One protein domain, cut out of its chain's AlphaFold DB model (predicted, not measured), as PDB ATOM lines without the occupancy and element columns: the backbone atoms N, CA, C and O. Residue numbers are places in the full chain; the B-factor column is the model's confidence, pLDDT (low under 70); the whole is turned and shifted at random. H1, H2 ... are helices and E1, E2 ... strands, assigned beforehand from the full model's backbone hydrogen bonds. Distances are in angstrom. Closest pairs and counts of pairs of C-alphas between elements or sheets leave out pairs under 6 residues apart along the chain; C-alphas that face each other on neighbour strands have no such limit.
ATOM      1  N   VAL A  82     159.079 300.101 161.086       91.94
ATOM      2  CA  VAL A  82     158.319 301.092 160.335       91.94
ATOM      3  C   VAL A  82     156.918 301.200 160.905       91.94
ATOM      4  O   VAL A  82     156.399 300.252 161.498       91.94
ATOM      5  N   ILE A  83     156.303 302.356 160.694       93.62
ATOM      6  CA  ILE A  83     154.955 302.669 161.145       93.62
ATOM      7  C   ILE A  83     154.098 303.165 159.987       93.62
ATOM      8  O   ILE A  83     154.487 304.073 159.254       93.62
ATOM      9  N   ALA A  84     152.920 302.570 159.817       93.12
ATOM     10  CA  ALA A  84     151.949 302.978 158.807       93.12
ATOM     11  C   ALA A  84     150.556 303.056 159.419       93.12
ATOM     12  O   ALA A  84     150.148 302.168 160.169       93.12
ATOM     13  N   PHE A  85     149.814 304.105 159.075       94.44
ATOM     14  CA  PHE A  85     148.507 304.369 159.658       94.44
ATOM     15  C   PHE A  85     147.487 304.736 158.589       94.44
ATOM     16  O   PHE A  85     147.768 305.509 157.670       94.44
ATOM     17  N   LYS A  86     146.273 304.208 158.742       93.69
ATOM     18  CA  LYS A  86     145.100 304.606 157.968       93.69
ATOM     19  C   LYS A  86     143.881 304.669 158.861       93.69
ATOM     20  O   LYS A  86     143.679 303.786 159.686       93.69
ATOM     21  N   SER A  87     143.023 305.653 158.634       95.44
ATOM     22  CA  SER A  87     141.749 305.737 159.331       95.44
ATOM     23  C   SER A  87     140.631 306.283 158.454       95.44
ATOM     24  O   SER A  87     140.866 307.099 157.565       95.44
ATOM     25  N   TYR A  88     139.410 305.827 158.715       95.31
ATOM     26  CA  TYR A  88     138.185 306.497 158.308       95.31
ATOM     27  C   TYR A  88     137.859 307.609 159.303       95.31
ATOM     28  O   TYR A  88     137.864 307.385 160.515       95.31
ATOM     29  N   LEU A  89     137.543 308.791 158.780       96.06
ATOM     30  CA  LEU A  89     137.222 309.976 159.567       96.06
ATOM     31  C   LEU A  89     135.720 310.275 159.535       96.06
ATOM     32  O   LEU A  89     135.048 310.035 158.529       96.06
ATOM     33  N   ALA A  90     135.207 310.843 160.622       94.38
ATOM     34  CA  ALA A  90     133.895 311.478 160.689       94.38
ATOM     35  C   ALA A  90     134.045 313.008 160.517       94.38
ATOM     36  O   ALA A  90     135.002 313.562 161.058       94.38
ATOM     37  N   PRO A  91     133.131 313.697 159.797       87.12
ATOM     38  CA  PRO A  91     131.891 313.169 159.223       87.12
ATOM     39  C   PRO A  91     132.070 312.345 157.937       87.12
ATOM     40  O   PRO A  91     131.264 311.451 157.701       87.12
ATOM     41  N   SER A  92     133.101 312.591 157.123       78.25
ATOM     42  CA  SER A  92     133.417 311.741 155.964       78.25
ATOM     43  C   SER A  92     134.767 312.107 155.352       78.25
ATOM     44  O   SER A  92     134.841 313.045 154.563       78.25
ATOM     45  N   ASP A  93     135.809 311.332 155.645       85.25
ATOM     46  CA  ASP A  93     137.054 311.320 154.867       85.25
ATOM     47  C   ASP A  93     137.886 310.067 155.209       85.25
ATOM     48  O   ASP A  93     137.433 309.171 155.932       85.25
ATOM     49  N   ARG A  94     139.111 309.978 154.696       92.44
ATOM     50  CA  ARG A  94     140.115 308.994 155.100       92.44
ATOM     51  C   ARG A  94     141.440 309.702 155.326       92.44
ATOM     52  O   ARG A  94     141.854 310.476 154.474       92.44
ATOM     53  N   ALA A  95     142.128 309.383 156.413       93.50
ATOM     54  CA  ALA A  95     143.504 309.805 156.636       93.50
ATOM     55  C   ALA A  95     144.471 308.643 156.429       93.50
ATOM     56  O   ALA A  95     144.146 307.495 156.745       93.50
ATOM     57  N   CYS A  96     145.669 308.938 155.939       92.75
ATOM     58  CA  CYS A  96     146.769 307.990 155.905       92.75
ATOM     59  C   CYS A  96     148.139 308.673 156.008       92.75
ATOM     60  O   CYS A  96     148.289 309.874 155.775       92.75
ATOM     61  N   THR A  97     149.148 307.897 156.393       90.69
ATOM     62  CA  THR A  97     150.557 308.316 156.405       90.69
ATOM     63  C   THR A  97     151.118 308.443 154.988       90.69
ATOM     64  O   THR A  97     150.683 307.736 154.073       90.69
ATOM     65  N   THR A  98     152.099 309.336 154.806       76.75
ATOM     66  CA  THR A  98     152.762 309.653 153.524       76.75
ATOM     67  C   THR A  98     154.279 309.440 153.619       76.75
ATOM     68  O   THR A  98     155.003 310.329 154.052       76.75
ATOM     69  N   GLY A  99     154.806 308.268 153.250       59.97
ATOM     70  CA  GLY A  99     156.257 308.018 153.322       59.97
ATOM     71  C   GLY A  99     156.812 306.651 152.861       59.97
ATOM     72  O   GLY A  99     156.109 305.657 152.717       59.97
ATOM     73  N   GLY A 100     158.123 306.605 152.621       52.91
ATOM     74  CA  GLY A 100     158.872 305.392 152.272       52.91
ATOM     75  C   GLY A 100     159.165 305.223 150.767       52.91
ATOM     76  O   GLY A 100     158.309 305.517 149.930       52.91
ATOM     77  N   PRO A 101     160.375 304.767 150.382       48.00
ATOM     78  CA  PRO A 101     160.662 304.358 149.012       48.00
ATOM     79  C   PRO A 101     159.918 303.058 148.689       48.00
ATOM     80  O   PRO A 101     159.950 302.096 149.455       48.00
ATOM     81  N   GLY A 102     159.277 303.023 147.523       52.53
ATOM     82  CA  GLY A 102     158.528 301.859 147.058       52.53
ATOM     83  C   GLY A 102     157.037 302.002 147.332       52.53
ATOM     84  O   GLY A 102     156.583 302.153 148.458       52.53
ATOM     85  N   ASN A 103     156.261 301.952 146.256       48.12
ATOM     86  CA  ASN A 103     154.810 302.018 146.280       48.12
ATOM     87  C   ASN A 103     154.255 300.652 146.727       48.12
ATOM     88  O   ASN A 103     153.748 299.871 145.922       48.12
ATOM     89  N   ILE A 104     154.443 300.299 147.999       55.12
ATOM     90  CA  ILE A 104     154.011 299.017 148.570       55.12
ATOM     91  C   ILE A 104     152.542 299.111 148.959       55.12
ATOM     92  O   ILE A 104     152.193 299.328 150.108       55.12
ATOM     93  N   ASN A 105     151.708 299.028 147.923       56.59
ATOM     94  CA  ASN A 105     150.264 298.831 147.917       56.59
ATOM     95  C   ASN A 105     149.535 299.089 149.255       56.59
ATOM     96  O   ASN A 105     149.558 298.255 150.149       56.59
ATOM     97  N   PHE A 106     148.803 300.212 149.291       61.75
ATOM     98  CA  PHE A 106     147.646 300.589 150.125       61.75
ATOM     99  C   PHE A 106     147.823 301.717 151.152       61.75
ATOM    100  O   PHE A 106     146.840 302.437 151.348       61.75
ATOM    101  N   VAL A 107     148.999 301.888 151.760       75.12
ATOM    102  CA  VAL A 107     149.384 303.041 152.606       75.12
ATOM    103  C   VAL A 107     150.911 303.201 152.528       75.12
ATOM    104  O   VAL A 107     151.618 302.264 152.167       75.12
ATOM    105  N   THR A 108     151.448 304.369 152.845       81.94
ATOM    106  CA  THR A 108     152.896 304.649 152.879       81.94
ATOM    107  C   THR A 108     153.361 304.838 154.342       81.94
ATOM    108  O   THR A 108     152.523 305.155 155.176       81.94
ATOM    109  N   TYR A 109     154.625 304.608 154.706       88.75
ATOM    110  CA  TYR A 109     155.117 304.450 156.093       88.75
ATOM    111  C   TYR A 109     156.180 305.481 156.525       88.75
ATOM    112  O   TYR A 109     156.790 306.153 155.697       88.75
ATOM    113  N   TYR A 110     156.448 305.566 157.828       90.88
ATOM    114  CA  TYR A 110     157.590 306.276 158.420       90.88
ATOM    115  C   TYR A 110     158.503 305.312 159.178       90.88
ATOM    116  O   TYR A 110     158.101 304.190 159.482       90.88
ATOM    117  N   ASP A 111     159.708 305.760 159.527       90.62
ATOM    118  CA  ASP A 111     160.530 305.067 160.519       90.62
ATOM    119  C   ASP A 111     159.866 305.180 161.898       90.62
ATOM    120  O   ASP A 111     159.465 306.269 162.321       90.62
ATOM    121  N   PHE A 112     159.757 304.061 162.611       92.25
ATOM    122  CA  PHE A 112     159.281 304.040 163.989       92.25
ATOM    123  C   PHE A 112     160.418 304.467 164.922       92.25
ATOM    124  O   PHE A 112     161.457 303.811 164.997       92.25
ATOM    125  N   LYS A 113     160.226 305.582 165.627       89.56
ATOM    126  CA  LYS A 113     161.183 306.146 166.586       89.56
ATOM    127  C   LYS A 113     160.450 307.004 167.621       89.56
ATOM    128  O   LYS A 113     159.378 307.502 167.295       89.56
ATOM    129  N   PRO A 114     161.010 307.230 168.821       90.25
ATOM    130  CA  PRO A 114     160.377 308.079 169.829       90.25
ATOM    131  C   PRO A 114     160.142 309.517 169.339       90.25
ATOM    132  O   PRO A 114     160.950 310.075 168.590       90.25
ATOM    133  N   GLY A 115     159.059 310.134 169.812       93.50
ATOM    134  CA  GLY A 115     158.647 311.491 169.460       93.50
ATOM    135  C   GLY A 115     157.763 311.555 168.213       93.50
ATOM    136  O   GLY A 115     157.124 310.579 167.821       93.50
ATOM    137  N   VAL A 116     157.685 312.739 167.599       93.12
ATOM    138  CA  VAL A 116     156.904 312.946 166.371       93.12
ATOM    139  C   VAL A 116     157.621 312.276 165.200       93.12
ATOM    140  O   VAL A 116     158.741 312.655 164.848       93.12
ATOM    141  N   VAL A 117     156.969 311.296 164.573       92.19
ATOM    142  CA  VAL A 117     157.557 310.518 163.466       92.19
ATOM    143  C   VAL A 117     157.128 311.016 162.091       92.19
ATOM    144  O   VAL A 117     157.833 310.789 161.110       92.19
ATOM    145  N   GLY A 118     156.009 311.733 162.007       92.62
ATOM    146  CA  GLY A 118     155.500 312.273 160.753       92.62
ATOM    147  C   GLY A 118     154.097 312.856 160.876       92.62
ATOM    148  O   GLY A 118     153.585 313.066 161.977       92.62
ATOM    149  N   LYS A 119     153.472 313.102 159.723       94.31
ATOM    150  CA  LYS A 119     152.105 313.623 159.621       94.31
ATOM    151  C   LYS A 119     151.158 312.596 159.013       94.31
ATOM    152  O   LYS A 119     151.547 311.754 158.207       94.31
ATOM    153  N   VAL A 120     149.891 312.701 159.373       94.50
ATOM    154  CA  VAL A 120     148.789 312.042 158.673       94.50
ATOM    155  C   VAL A 120     148.102 313.060 157.776       94.50
ATOM    156  O   VAL A 120     147.953 314.224 158.144       94.50
ATOM    157  N   TYR A 121     147.702 312.634 156.585       94.44
ATOM    158  CA  TYR A 121     147.107 313.492 155.563       94.44
ATOM    159  C   TYR A 121     145.797 312.892 155.086       94.44
ATOM    160  O   TYR A 121     145.624 311.673 155.129       94.44
ATOM    161  N   LEU A 122     144.894 313.729 154.583       93.56
ATOM    162  CA  LEU A 122     143.716 313.238 153.878       93.56
ATOM    163  C   LEU A 122     144.118 312.413 152.659       93.56
ATOM    164  O   LEU A 122     145.115 312.698 152.008       93.56
ATOM    165  N   SER A 123     143.346 311.385 152.335       89.12
ATOM    166  CA  SER A 123     143.610 310.505 151.201       89.12
ATOM    167  C   SER A 123     143.547 311.281 149.882       89.12
ATOM    168  O   SER A 123     142.537 311.903 149.565       89.12
ATOM    169  N   ALA A 124     144.577 311.143 149.046       86.50
ATOM    170  CA  ALA A 124     144.634 311.712 147.698       86.50
ATOM    171  C   ALA A 124     143.712 310.996 146.688       86.50
ATOM    172  O   ALA A 124     143.643 311.387 145.526       86.50
ATOM    173  N   GLY A 125     143.029 309.919 147.100       80.00
ATOM    174  CA  GLY A 125     142.150 309.136 146.220       80.00
ATOM    175  C   GLY A 125     142.904 308.313 145.168       80.00
ATOM    176  O   GLY A 125     142.320 307.871 144.184       80.00
ATOM    177  N   THR A 126     144.205 308.110 145.368       76.06
ATOM    178  CA  THR A 126     145.100 307.370 144.479       76.06
ATOM    179  C   THR A 126     145.020 305.857 144.707       76.06
ATOM    180  O   THR A 126     144.525 305.380 145.733       76.06
ATOM    181  N   THR A 127     145.498 305.077 143.731       70.81
ATOM    182  CA  THR A 127     145.728 303.633 143.882       70.81
ATOM    183  C   THR A 127     147.194 303.325 143.561       70.81
ATOM    184  O   THR A 127     147.594 303.484 142.408       70.81
ATOM    185  N   PRO A 128     147.994 302.888 144.548       69.31
ATOM    186  CA  PRO A 128     147.626 302.723 145.958       69.31
ATOM    187  C   PRO A 128     147.316 304.047 146.671       69.31
ATOM    188  O   PRO A 128     147.718 305.111 146.217       69.31
ATOM    189  N   SER A 129     146.570 303.962 147.778       71.25
ATOM    190  CA  SER A 129     146.107 305.126 148.542       71.25
ATOM    191  C   SER A 129     147.280 305.805 149.246       71.25
ATOM    192  O   SER A 129     147.868 305.252 150.173       71.25
ATOM    193  N   THR A 130     147.601 307.014 148.798       77.12
ATOM    194  CA  THR A 130     148.557 307.929 149.433       77.12
ATOM    195  C   THR A 130     147.807 309.113 150.035       77.12
ATOM    196  O   THR A 130     146.653 309.366 149.687       77.12
ATOM    197  N   GLY A 131     148.453 309.851 150.931       86.25
ATOM    198  CA  GLY A 131     147.924 311.117 151.429       86.25
ATOM    199  C   GLY A 131     148.202 312.288 150.480       86.25
ATOM    200  O   GLY A 131     149.206 312.308 149.766       86.25
ATOM    201  N   ASP A 132     147.294 313.257 150.465       89.69
ATOM    202  CA  ASP A 132     147.406 314.554 149.808       89.69
ATOM    203  C   ASP A 132     148.245 315.473 150.701       89.69
ATOM    204  O   ASP A 132     147.771 315.967 151.725       89.69
ATOM    205  N   LEU A 133     149.503 315.701 150.313       90.12
ATOM    206  CA  LEU A 133     150.467 316.492 151.088       90.12
ATOM    207  C   LEU A 133     150.029 317.947 151.325       90.12
ATOM    208  O   LEU A 133     150.596 318.620 152.181       90.12
ATOM    209  N   THR A 134     149.017 318.434 150.601       92.12
ATOM    210  CA  THR A 134     148.442 319.772 150.803       92.12
ATOM    211  C   THR A 134     147.356 319.808 151.881       92.12
ATOM    212  O   THR A 134     146.910 320.889 152.265       92.12
ATOM    213  N   LYS A 135     146.930 318.645 152.389       94.06
ATOM    214  CA  LYS A 135     145.826 318.487 153.347       94.06
ATOM    215  C   LYS A 135     146.249 317.660 154.569       94.06
ATOM    216  O   LYS A 135     145.789 316.522 154.727       94.06
ATOM    217  N   PRO A 136     147.137 318.189 155.427       95.56
ATOM    218  CA  PRO A 136     147.484 317.525 156.678       95.56
ATOM    219  C   PRO A 136     146.259 317.432 157.598       95.56
ATOM    220  O   PRO A 136     145.370 318.279 157.550       95.56
ATOM    221  N   VAL A 137     146.211 316.383 158.414       96.88
ATOM    222  CA  VAL A 137     145.190 316.163 159.452       96.88
ATOM    223  C   VAL A 137     145.786 316.381 160.836       96.88
ATOM    224  O   VAL A 137     145.166 317.028 161.674       96.88
ATOM    225  N   GLY A 138     146.994 315.880 161.066       96.75
ATOM    226  CA  GLY A 138     147.685 315.995 162.341       96.75
ATOM    227  C   GLY A 138     148.984 315.204 162.348       96.75
ATOM    228  O   GLY A 138     149.477 314.784 161.293       96.75
ATOM    229  N   ASN A 139     149.551 315.001 163.531       97.25
ATOM    230  CA  ASN A 139     150.829 314.313 163.702       97.25
ATOM    231  C   ASN A 139     150.647 312.895 164.237       97.25
ATOM    232  O   ASN A 139     149.680 312.590 164.935       97.25
ATOM    233  N   ILE A 140     151.622 312.043 163.928       97.25
ATOM    234  CA  ILE A 140     151.800 310.735 164.554       97.25
ATOM    235  C   ILE A 140     152.997 310.804 165.506       97.25
ATOM    236  O   ILE A 140     154.095 311.213 165.119       97.25
ATOM    237  N   THR A 141     152.766 310.431 166.761       97.25
ATOM    238  CA  THR A 141     153.736 310.515 167.857       97.25
ATOM    239  C   THR A 141     153.877 309.156 168.519       97.25
ATOM    240  O   THR A 141     152.875 308.504 168.805       97.25
ATOM    241  N   VAL A 142     155.116 308.746 168.772       96.94
ATOM    242  CA  VAL A 142     155.456 307.515 169.489       96.94
ATOM    243  C   VAL A 142     156.016 307.881 170.860       96.94
ATOM    244  O   VAL A 142     156.943 308.686 170.958       96.94
ATOM    245  N   GLY A 143     155.475 307.301 171.924       94.19
ATOM    246  CA  GLY A 143     155.912 307.567 173.295       94.19
ATOM    247  C   GLY A 143     155.250 306.627 174.291       94.19
ATOM    248  O   GLY A 143     154.261 306.004 173.947       94.19
ATOM    249  N   ASP A 144     155.774 306.540 175.508       92.50
ATOM    250  CA  ASP A 144     155.093 305.875 176.626       92.50
ATOM    251  C   ASP A 144     154.191 306.914 177.312       92.50
ATOM    252  O   ASP A 144     154.656 307.745 178.095       92.50
ATOM    253  N   THR A 145     152.920 306.984 176.908       88.69
ATOM    254  CA  THR A 145     152.002 308.048 177.357       88.69
ATOM    255  C   THR A 145     151.330 307.728 178.686       88.69
ATOM    256  O   THR A 145     150.851 308.640 179.364       88.69
ATOM    257  N   ASN A 146     151.303 306.454 179.074       88.62
ATOM    258  CA  ASN A 146     150.693 305.977 180.313       88.62
ATOM    259  C   ASN A 146     151.729 305.557 181.381       88.62
ATOM    260  O   ASN A 146     151.329 305.226 182.498       88.62
ATOM    261  N   ASN A 147     153.030 305.656 181.082       89.38
ATOM    262  CA  ASN A 147     154.159 305.238 181.917       89.38
ATOM    263  C   ASN A 147     154.115 303.749 182.306       89.38
ATOM    264  O   ASN A 147     154.489 303.394 183.429       89.38
ATOM    265  N   ASP A 148     153.625 302.877 181.421       89.94
ATOM    266  CA  ASP A 148     153.580 301.427 181.655       89.94
ATOM    267  C   ASP A 148     154.820 300.678 181.133       89.94
ATOM    268  O   ASP A 148     154.928 299.456 181.296       89.94
ATOM    269  N   GLY A 149     155.783 301.412 180.568       86.19
ATOM    270  CA  GLY A 149     157.008 300.875 179.994       86.19
ATOM    271  C   GLY A 149     156.837 300.307 178.586       86.19
ATOM    272  O   GLY A 149     157.759 299.636 178.119       86.19
ATOM    273  N   LYS A 150     155.697 300.537 177.924       90.00
ATOM    274  CA  LYS A 150     155.424 300.126 176.540       90.00
ATOM    275  C   LYS A 150     155.187 301.333 175.647       90.00
ATOM    276  O   LYS A 150     154.910 302.443 176.096       90.00
ATOM    277  N   TRP A 151     155.312 301.114 174.346       93.56
ATOM    278  CA  TRP A 151     155.101 302.164 173.368       93.56
ATOM    279  C   TRP A 151     153.622 302.377 173.062       93.56
ATOM    280  O   TRP A 151     152.873 301.449 172.760       93.56
ATOM    281  N   ASP A 152     153.237 303.642 172.991       96.44
ATOM    282  CA  ASP A 152     151.972 304.100 172.447       96.44
ATOM    283  C   ASP A 152     152.191 304.835 171.134       96.44
ATOM    284  O   ASP A 152     153.175 305.556 170.936       96.44
ATOM    285  N   VAL A 153     151.213 304.708 170.244       97.94
ATOM    286  CA  VAL A 153     151.106 305.535 169.047       97.94
ATOM    287  C   VAL A 153     149.908 306.454 169.204       97.94
ATOM    288  O   VAL A 153     148.767 305.997 169.236       97.94
ATOM    289  N   THR A 154     150.173 307.756 169.261       98.00
ATOM    290  CA  THR A 154     149.147 308.799 169.323       98.00
ATOM    291  C   THR A 154     149.050 309.516 167.985       98.00
ATOM    292  O   THR A 154     150.055 309.989 167.452       98.00
ATOM    293  N   ILE A 155     147.835 309.618 167.454       97.94
ATOM    294  CA  ILE A 155     147.512 310.386 166.257       97.94
ATOM    295  C   ILE A 155     146.610 311.551 166.668       97.94
ATOM    296  O   ILE A 155     145.497 311.343 167.159       97.94
ATOM    297  N   ASP A 156     147.090 312.777 166.474       97.56
ATOM    298  CA  ASP A 156     146.310 313.995 166.712       97.56
ATOM    299  C   ASP A 156     145.571 314.466 165.444       97.56
ATOM    300  O   ASP A 156     145.776 313.940 164.347       97.56
ATOM    301  N   ASN A 157     144.682 315.449 165.600       97.19
ATOM    302  CA  ASN A 157     143.980 316.116 164.500       97.19
ATOM    303  C   ASN A 157     144.217 317.637 164.502       97.19
ATOM    304  O   ASN A 157     143.334 318.416 164.143       97.19
ATOM    305  N   THR A 158     145.392 318.077 164.953       97.44
ATOM    306  CA  THR A 158     145.678 319.501 165.194       97.44
ATOM    307  C   THR A 158     145.552 320.380 163.946       97.44
ATOM    308  O   THR A 158     145.189 321.548 164.069       97.44
ATOM    309  N   ASP A 159     145.776 319.825 162.750       97.38
ATOM    310  CA  ASP A 159     145.629 320.544 161.479       97.38
ATOM    311  C   ASP A 159     144.176 320.511 160.941       97.38
ATOM    312  O   ASP A 159     143.819 321.307 160.070       97.38
ATOM    313  N   ARG A 160     143.321 319.603 161.448       95.44
ATOM    314  CA  ARG A 160     141.910 319.404 161.053       95.44
ATOM    315  C   ARG A 160     141.033 319.000 162.236       95.44
ATOM    316  O   ARG A 160     140.511 317.886 162.302       95.44
ATOM    317  N   THR A 161     140.832 319.936 163.161       96.31
ATOM    318  CA  THR A 161     140.071 319.700 164.402       96.31
ATOM    319  C   THR A 161     138.594 319.370 164.172       96.31
ATOM    320  O   THR A 161     137.919 318.881 165.072       96.31
ATOM    321  N   ASP A 162     138.079 319.651 162.973       95.44
ATOM    322  CA  ASP A 162     136.731 319.304 162.521       95.44
ATOM    323  C   ASP A 162     136.563 317.816 162.162       95.44
ATOM    324  O   ASP A 162     135.435 317.351 161.996       95.44
ATOM    325  N   LEU A 163     137.665 317.070 162.040       96.25
ATOM    326  CA  LEU A 163     137.667 315.654 161.692       96.25
ATOM    327  C   LEU A 163     138.052 314.788 162.889       96.25
ATOM    328  O   LEU A 163     139.039 315.056 163.570       96.25
ATOM    329  N   LEU A 164     137.307 313.706 163.108       97.69
ATOM    330  CA  LEU A 164     137.541 312.756 164.200       97.69
ATOM    331  C   LEU A 164     137.793 311.346 163.658       97.69
ATOM    332  O   LEU A 164     137.193 310.947 162.657       97.69
ATOM    333  N   PHE A 165     138.642 310.566 164.328       97.75
ATOM    334  CA  PHE A 165     138.963 309.191 163.945       97.75
ATOM    335  C   PHE A 165     137.821 308.244 164.320       97.75
ATOM    336  O   PHE A 165     137.369 308.234 165.464       97.75
ATOM    337  N   LYS A 166     137.349 307.444 163.356       97.44
ATOM    338  CA  LYS A 166     136.200 306.537 163.525       97.44
ATOM    339  C   LYS A 166     136.566 305.060 163.415       97.44
ATOM    340  O   LYS A 166     135.979 304.245 164.107       97.44
ATOM    341  N   ASP A 167     137.479 304.696 162.526       96.81
ATOM    342  CA  ASP A 167     137.950 303.313 162.372       96.81
ATOM    343  C   ASP A 167     139.383 303.358 161.860       96.81
ATOM    344  O   ASP A 167     139.637 303.953 160.811       96.81
ATOM    345  N   ALA A 168     140.327 302.829 162.625       96.88
ATOM    346  CA  ALA A 168     141.748 303.020 162.399       96.88
ATOM    347  C   ALA A 168     142.520 301.701 162.375       96.88
ATOM    348  O   ALA A 168     142.197 300.739 163.073       96.88
ATOM    349  N   TYR A 169     143.572 301.706 161.564       95.94
ATOM    350  CA  TYR A 169     144.442 300.586 161.253       95.94
ATOM    351  C   TYR A 169     145.881 301.065 161.387       95.94
ATOM    352  O   TYR A 169     146.280 302.030 160.729       95.94
ATOM    353  N   LEU A 170     146.661 300.365 162.199       96.81
ATOM    354  CA  LEU A 170     148.045 300.693 162.489       96.81
ATOM    355  C   LEU A 170     148.924 299.459 162.287       96.81
ATOM    356  O   LEU A 170     148.648 298.370 162.794       96.81
ATOM    357  N   PHE A 171     150.011 299.652 161.555       95.00
ATOM    358  CA  PHE A 171     151.098 298.698 161.459       95.00
ATOM    359  C   PHE A 171     152.315 299.251 162.190       95.00
ATOM    360  O   PHE A 171     152.699 300.394 161.950       95.00
ATOM    361  N   VAL A 172     152.930 298.412 163.024       94.88
ATOM    362  CA  VAL A 172     154.284 298.599 163.551       94.88
ATOM    363  C   VAL A 172     154.998 297.255 163.448       94.88
ATOM    364  O   VAL A 172     154.495 296.254 163.958       94.88
ATOM    365  N   GLY A 173     156.129 297.219 162.750       91.81
ATOM    366  CA  GLY A 173     156.864 295.990 162.441       91.81
ATOM    367  C   GLY A 173     158.033 296.261 161.498       91.81
ATOM    368  O   GLY A 173     158.326 297.415 161.198       91.81
ATOM    369  N   THR A 174     158.710 295.226 161.009       89.12
ATOM    370  CA  THR A 174     159.817 295.417 160.057       89.12
ATOM    371  C   THR A 174     159.298 295.793 158.666       89.12
ATOM    372  O   THR A 174     158.171 295.456 158.288       89.12
ATOM    373  N   LEU A 175     160.134 296.441 157.848       85.44
ATOM    374  CA  LEU A 175     159.774 296.769 156.460       85.44
ATOM    375  C   LEU A 175     159.426 295.519 155.627       85.44
ATOM    376  O   LEU A 175     158.537 295.561 154.774       85.44
ATOM    377  N   ALA A 176     160.088 294.390 155.893       85.44
ATOM    378  CA  ALA A 176     159.797 293.121 155.229       85.44
ATOM    379  C   ALA A 176     158.388 292.603 155.561       85.44
ATOM    380  O   ALA A 176     157.683 292.143 154.668       85.44
ATOM    381  N   GLN A 177     157.952 292.726 156.821       87.62
ATOM    382  CA  GLN A 177     156.592 292.370 157.245       87.62
ATOM    383  C   GLN A 177     155.533 293.319 156.667       87.62
ATOM    384  O   GLN A 177     154.404 292.904 156.410       87.62
ATOM    385  N   TYR A 178     155.893 294.588 156.471       87.69
ATOM    386  CA  TYR A 178     155.007 295.598 155.902       87.69
ATOM    387  C   TYR A 178     154.786 295.425 154.391       87.69
ATOM    388  O   TYR A 178     153.699 295.677 153.868       87.69
ATOM    389  N   THR A 179     155.826 295.009 153.671       84.06
ATOM    390  CA  THR A 179     155.845 294.963 152.205       84.06
ATOM    391  C   THR A 179     154.736 294.063 151.648       84.06
ATOM    392  O   THR A 179     154.733 292.853 151.848       84.06
ATOM    393  N   GLY A 180     153.794 294.665 150.909       79.12
ATOM    394  CA  GLY A 180     152.661 293.961 150.293       79.12
ATOM    395  C   GLY A 180     151.464 293.719 151.221       79.12
ATOM    396  O   GLY A 180     150.498 293.075 150.806       79.12
ATOM    397  N   LEU A 181     151.493 294.235 152.453       85.19
ATOM    398  CA  LEU A 181     150.424 294.049 153.427       85.19
ATOM    399  C   LEU A 181     149.257 295.016 153.178       85.19
ATOM    400  O   LEU A 181     149.410 296.235 153.191       85.19
ATOM    401  N   TYR A 182     148.048 294.476 153.005       86.75
ATOM    402  CA  TYR A 182     146.841 295.299 152.935       86.75
ATOM    403  C   TYR A 182     146.498 295.882 154.312       86.75
ATOM    404  O   TYR A 182     146.564 295.164 155.304       86.75
ATOM    405  N   TYR A 183     146.053 297.143 154.386       88.12
ATOM    406  CA  TYR A 183     145.753 297.801 155.671       88.12
ATOM    407  C   TYR A 183     144.700 297.067 156.517       88.12
ATOM    408  O   TYR A 183     144.776 297.076 157.742       88.12
ATOM    409  N   LEU A 184     143.753 296.357 155.888       90.25
ATOM    410  CA  LEU A 184     142.793 295.510 156.612       90.25
ATOM    411  C   LEU A 184     143.450 294.312 157.314       90.25
ATOM    412  O   LEU A 184     142.813 293.690 158.156       90.25
ATOM    413  N   ASN A 185     144.705 293.998 157.006       91.88
ATOM    414  CA  ASN A 185     145.498 292.945 157.639       91.88
ATOM    415  C   ASN A 185     146.526 293.503 158.634       91.88
ATOM    416  O   ASN A 185     147.344 292.742 159.145       91.88
ATOM    417  N   PHE A 186     146.504 294.809 158.919       93.81
ATOM    418  CA  PHE A 186     147.363 295.379 159.952       93.81
ATOM    419  C   PHE A 186     147.047 294.767 161.324       93.81
ATOM    420  O   PHE A 186     145.879 294.489 161.607       93.81
ATOM    421  N   PRO A 187     148.063 294.538 162.172       95.00
ATOM    422  CA  PRO A 187     147.883 293.848 163.447       95.00
ATOM    423  C   PRO A 187     147.085 294.671 164.463       95.00
ATOM    424  O   PRO A 187     146.349 294.093 165.259       95.00
ATOM    425  N   TYR A 188     147.181 296.003 164.415       96.88
ATOM    426  CA  TYR A 188     146.517 296.885 165.370       96.88
ATOM    427  C   TYR A 188     145.336 297.585 164.706       96.88
ATOM    428  O   TYR A 188     145.477 298.227 163.662       96.88
ATOM    429  N   LYS A 189     144.153 297.459 165.311       96.50
ATOM    430  CA  LYS A 189     142.910 298.050 164.812       96.50
ATOM    431  C   LYS A 189     142.056 298.521 165.974       96.50
ATOM    432  O   LYS A 189     141.995 297.842 166.995       96.50
ATOM    433  N   THR A 190     141.352 299.629 165.794       97.00
ATOM    434  CA  THR A 190     140.348 300.084 166.769       97.00
ATOM    435  C   THR A 190     139.018 299.355 166.605       97.00
ATOM    436  O   THR A 190     138.240 299.266 167.549       97.00
ATOM    437  N   GLY A 191     138.735 298.870 165.389       94.75
ATOM    438  CA  GLY A 191     137.363 298.626 164.958       94.75
ATOM    439  C   GLY A 191     136.594 299.940 164.789       94.75
ATOM    440  O   GLY A 191     137.126 301.032 165.012       94.75
ATOM    441  N   VAL A 192     135.323 299.837 164.396       96.19
ATOM    442  CA  VAL A 192     134.454 301.010 164.257       96.19
ATOM    443  C   VAL A 192     134.092 301.538 165.643       96.19
ATOM    444  O   VAL A 192     133.403 300.870 166.408       96.19
ATOM    445  N   LEU A 193     134.531 302.756 165.940       96.38
ATOM    446  CA  LEU A 193     134.204 303.490 167.153       96.38
ATOM    447  C   LEU A 193     132.789 304.067 167.045       96.38
ATOM    448  O   LEU A 193     132.458 304.759 166.076       96.38
ATOM    449  N   GLU A 194     131.960 303.810 168.057       94.88
ATOM    450  CA  GLU A 194     130.613 304.392 168.156       94.88
ATOM    451  C   GLU A 194     130.670 305.913 168.326       94.88
ATOM    452  O   GLU A 194     129.885 306.644 167.725       94.88
ATOM    453  N   THR A 195     131.647 306.383 169.105       96.38
ATOM    454  CA  THR A 195     131.962 307.801 169.279       96.38
ATOM    455  C   THR A 195     133.332 308.070 168.662       96.38
ATOM    456  O   THR A 195     134.328 307.599 169.210       96.38
ATOM    457  N   PRO A 196     133.410 308.782 167.522       97.12
ATOM    458  CA  PRO A 196     134.685 309.185 166.940       97.12
ATOM    459  C   PRO A 196     135.517 310.022 167.918       97.12
ATOM    460  O   PRO A 196     134.966 310.843 168.653       97.12
ATOM    461  N   VAL A 197     136.836 309.838 167.909       97.62
ATOM    462  CA  VAL A 197     137.752 310.455 168.882       97.62
ATOM    463  C   VAL A 197     138.863 311.250 168.205       97.62
ATOM    464  O   VAL A 197     139.253 310.960 167.075       97.62
ATOM    465  N   ALA A 198     139.395 312.237 168.917       96.00
ATOM    466  CA  ALA A 198     140.709 312.814 168.672       96.00
ATOM    467  C   ALA A 198     141.252 313.390 169.999       96.00
ATOM    468  O   ALA A 198     140.494 314.062 170.703       96.00
ATOM    469  N   PRO A 199     142.528 313.149 170.356       96.88
ATOM    470  CA  PRO A 199     143.472 312.271 169.662       96.88
ATOM    471  C   PRO A 199     143.052 310.792 169.736       96.88
ATOM    472  O   PRO A 199     142.235 310.402 170.569       96.88
ATOM    473  N   LEU A 200     143.597 309.974 168.836       97.75
ATOM    474  CA  LEU A 200     143.488 308.518 168.888       97.75
ATOM    475  C   LEU A 200     144.803 307.935 169.410       97.75
ATOM    476  O   LEU A 200     145.848 308.173 168.810       97.75
ATOM    477  N   THR A 201     144.736 307.120 170.460       97.38
ATOM    478  CA  THR A 201     145.900 306.424 171.026       97.38
ATOM    479  C   THR A 201     145.743 304.918 170.851       97.38
ATOM    480  O   THR A 201     144.678 304.364 171.128       97.38
ATOM    481  N   MET A 202     146.792 304.250 170.375       97.00
ATOM    482  CA  MET A 202     146.861 302.794 170.243       97.00
ATOM    483  C   MET A 202     148.056 302.268 171.037       97.00
ATOM    484  O   MET A 202     149.191 302.651 170.760       97.00
ATOM    485  N   HIS A 203     147.784 301.384 171.996       95.38
ATOM    486  CA  HIS A 203     148.786 300.792 172.882       95.38
ATOM    487  C   HIS A 203     149.460 299.592 172.210       95.38
ATOM    488  O   HIS A 203     148.772 298.668 171.755       95.38
ATOM    489  N   LEU A 204     150.790 299.593 172.137       93.25
ATOM    490  CA  LEU A 204     151.565 298.468 171.622       93.25
ATOM    491  C   LEU A 204     151.906 297.496 172.764       93.25
ATOM    492  O   LEU A 204     151.960 297.875 173.933       93.25
TER     493      LEU A 204
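AT A GLANCE: This is residues 82 to 204 of the 206 residues of an uncharacterized protein of Bacteroidales bacterium (UniProt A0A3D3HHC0). One antiparallel sheet of seven strands is curled like part of a barrel and folded back on itself, so that its leaf E6, E1, E2, E3 faces the smaller leaf E5, E7 across the hinge E4; the barrel is incomplete, its edge strands E6 and E7 coming near each other where both begin. A four-residue helix, H1, sits at the far end of E6, and long loops without named elements run round the sheet. The printed part has 123 residues, with seven named strands and one named helix in the order E1 E2 E3 E4 E5 E6 H1 E7; the class is mostly strand, though 59 residues, under half, are in named elements. The whole is compact and rounded, with a radius of gyration of the C-alphas of 13.1 A and spans of 36 by 33 by 24 A.

HOW THE PARTS SIT: The sheet, strongly twisted, runs E6, residues 164 to 174; E1, 82 to 90; E2, 93 to 97; E3, 115 to 123; E4, 131 to 143; E5, 152 to 155; and E7, 200 to 203. Strands E1 to E5 form a meander, each strand the antiparallel neighbour of the one before. E6 and E1 stand at 168 degrees, with N 86 and O 169 2.9 A apart, within hydrogen-bond range. In the hairpin E1 and E2, N 87 and O 95 are within range at 2.9 A; in the hairpin E2 and E3, N 96 and O 121 at 2.9 A. In the hairpin E3 and E4, N 117 and O 140 are within range at 2.9 A, and E4 bends by 117 degrees at residue 134. In the hairpin E4 and E5, N 141 and O 154 are within range at 2.8 A; between E5 and E7, N 155 and O 200 at 2.8 A. The closest C-alphas of the edge strands E6 and E7, those of Phe 165 and Leu 200, are 6.7 A apart. E5 and E6 are apart. H1, residues 175 to 178, only grazes the sheet; it is too short for an O i to N i+4 pair, and its 1 O i to N i+3 pair is within range.

IN THESE COORDINATES: E1 begins at C-alpha 82 (158.319, 301.092, 160.335) and is 26.5 A long. E3 measures 23.7 A, E4 23.5 A and E6 28.5 A; E6 bends by 72 degrees at residue 167. E7 ends at C-alpha 203 (148.786, 300.792, 172.882).

THE WHOLE: The C-alphas of Thr 127 and Asn 147, the two farthest apart, are separated by 39.0 A. The printed part has no cut. The links E2 to E3 and H1 to E7 are long; within them, residues 110 to 111 pair with 82 to 83 of E1, and 188 to 189 with 169 to 170 of E6. The mean pLDDT of the printed part is 89.3; residues 99 to 106 and 128 are under 70.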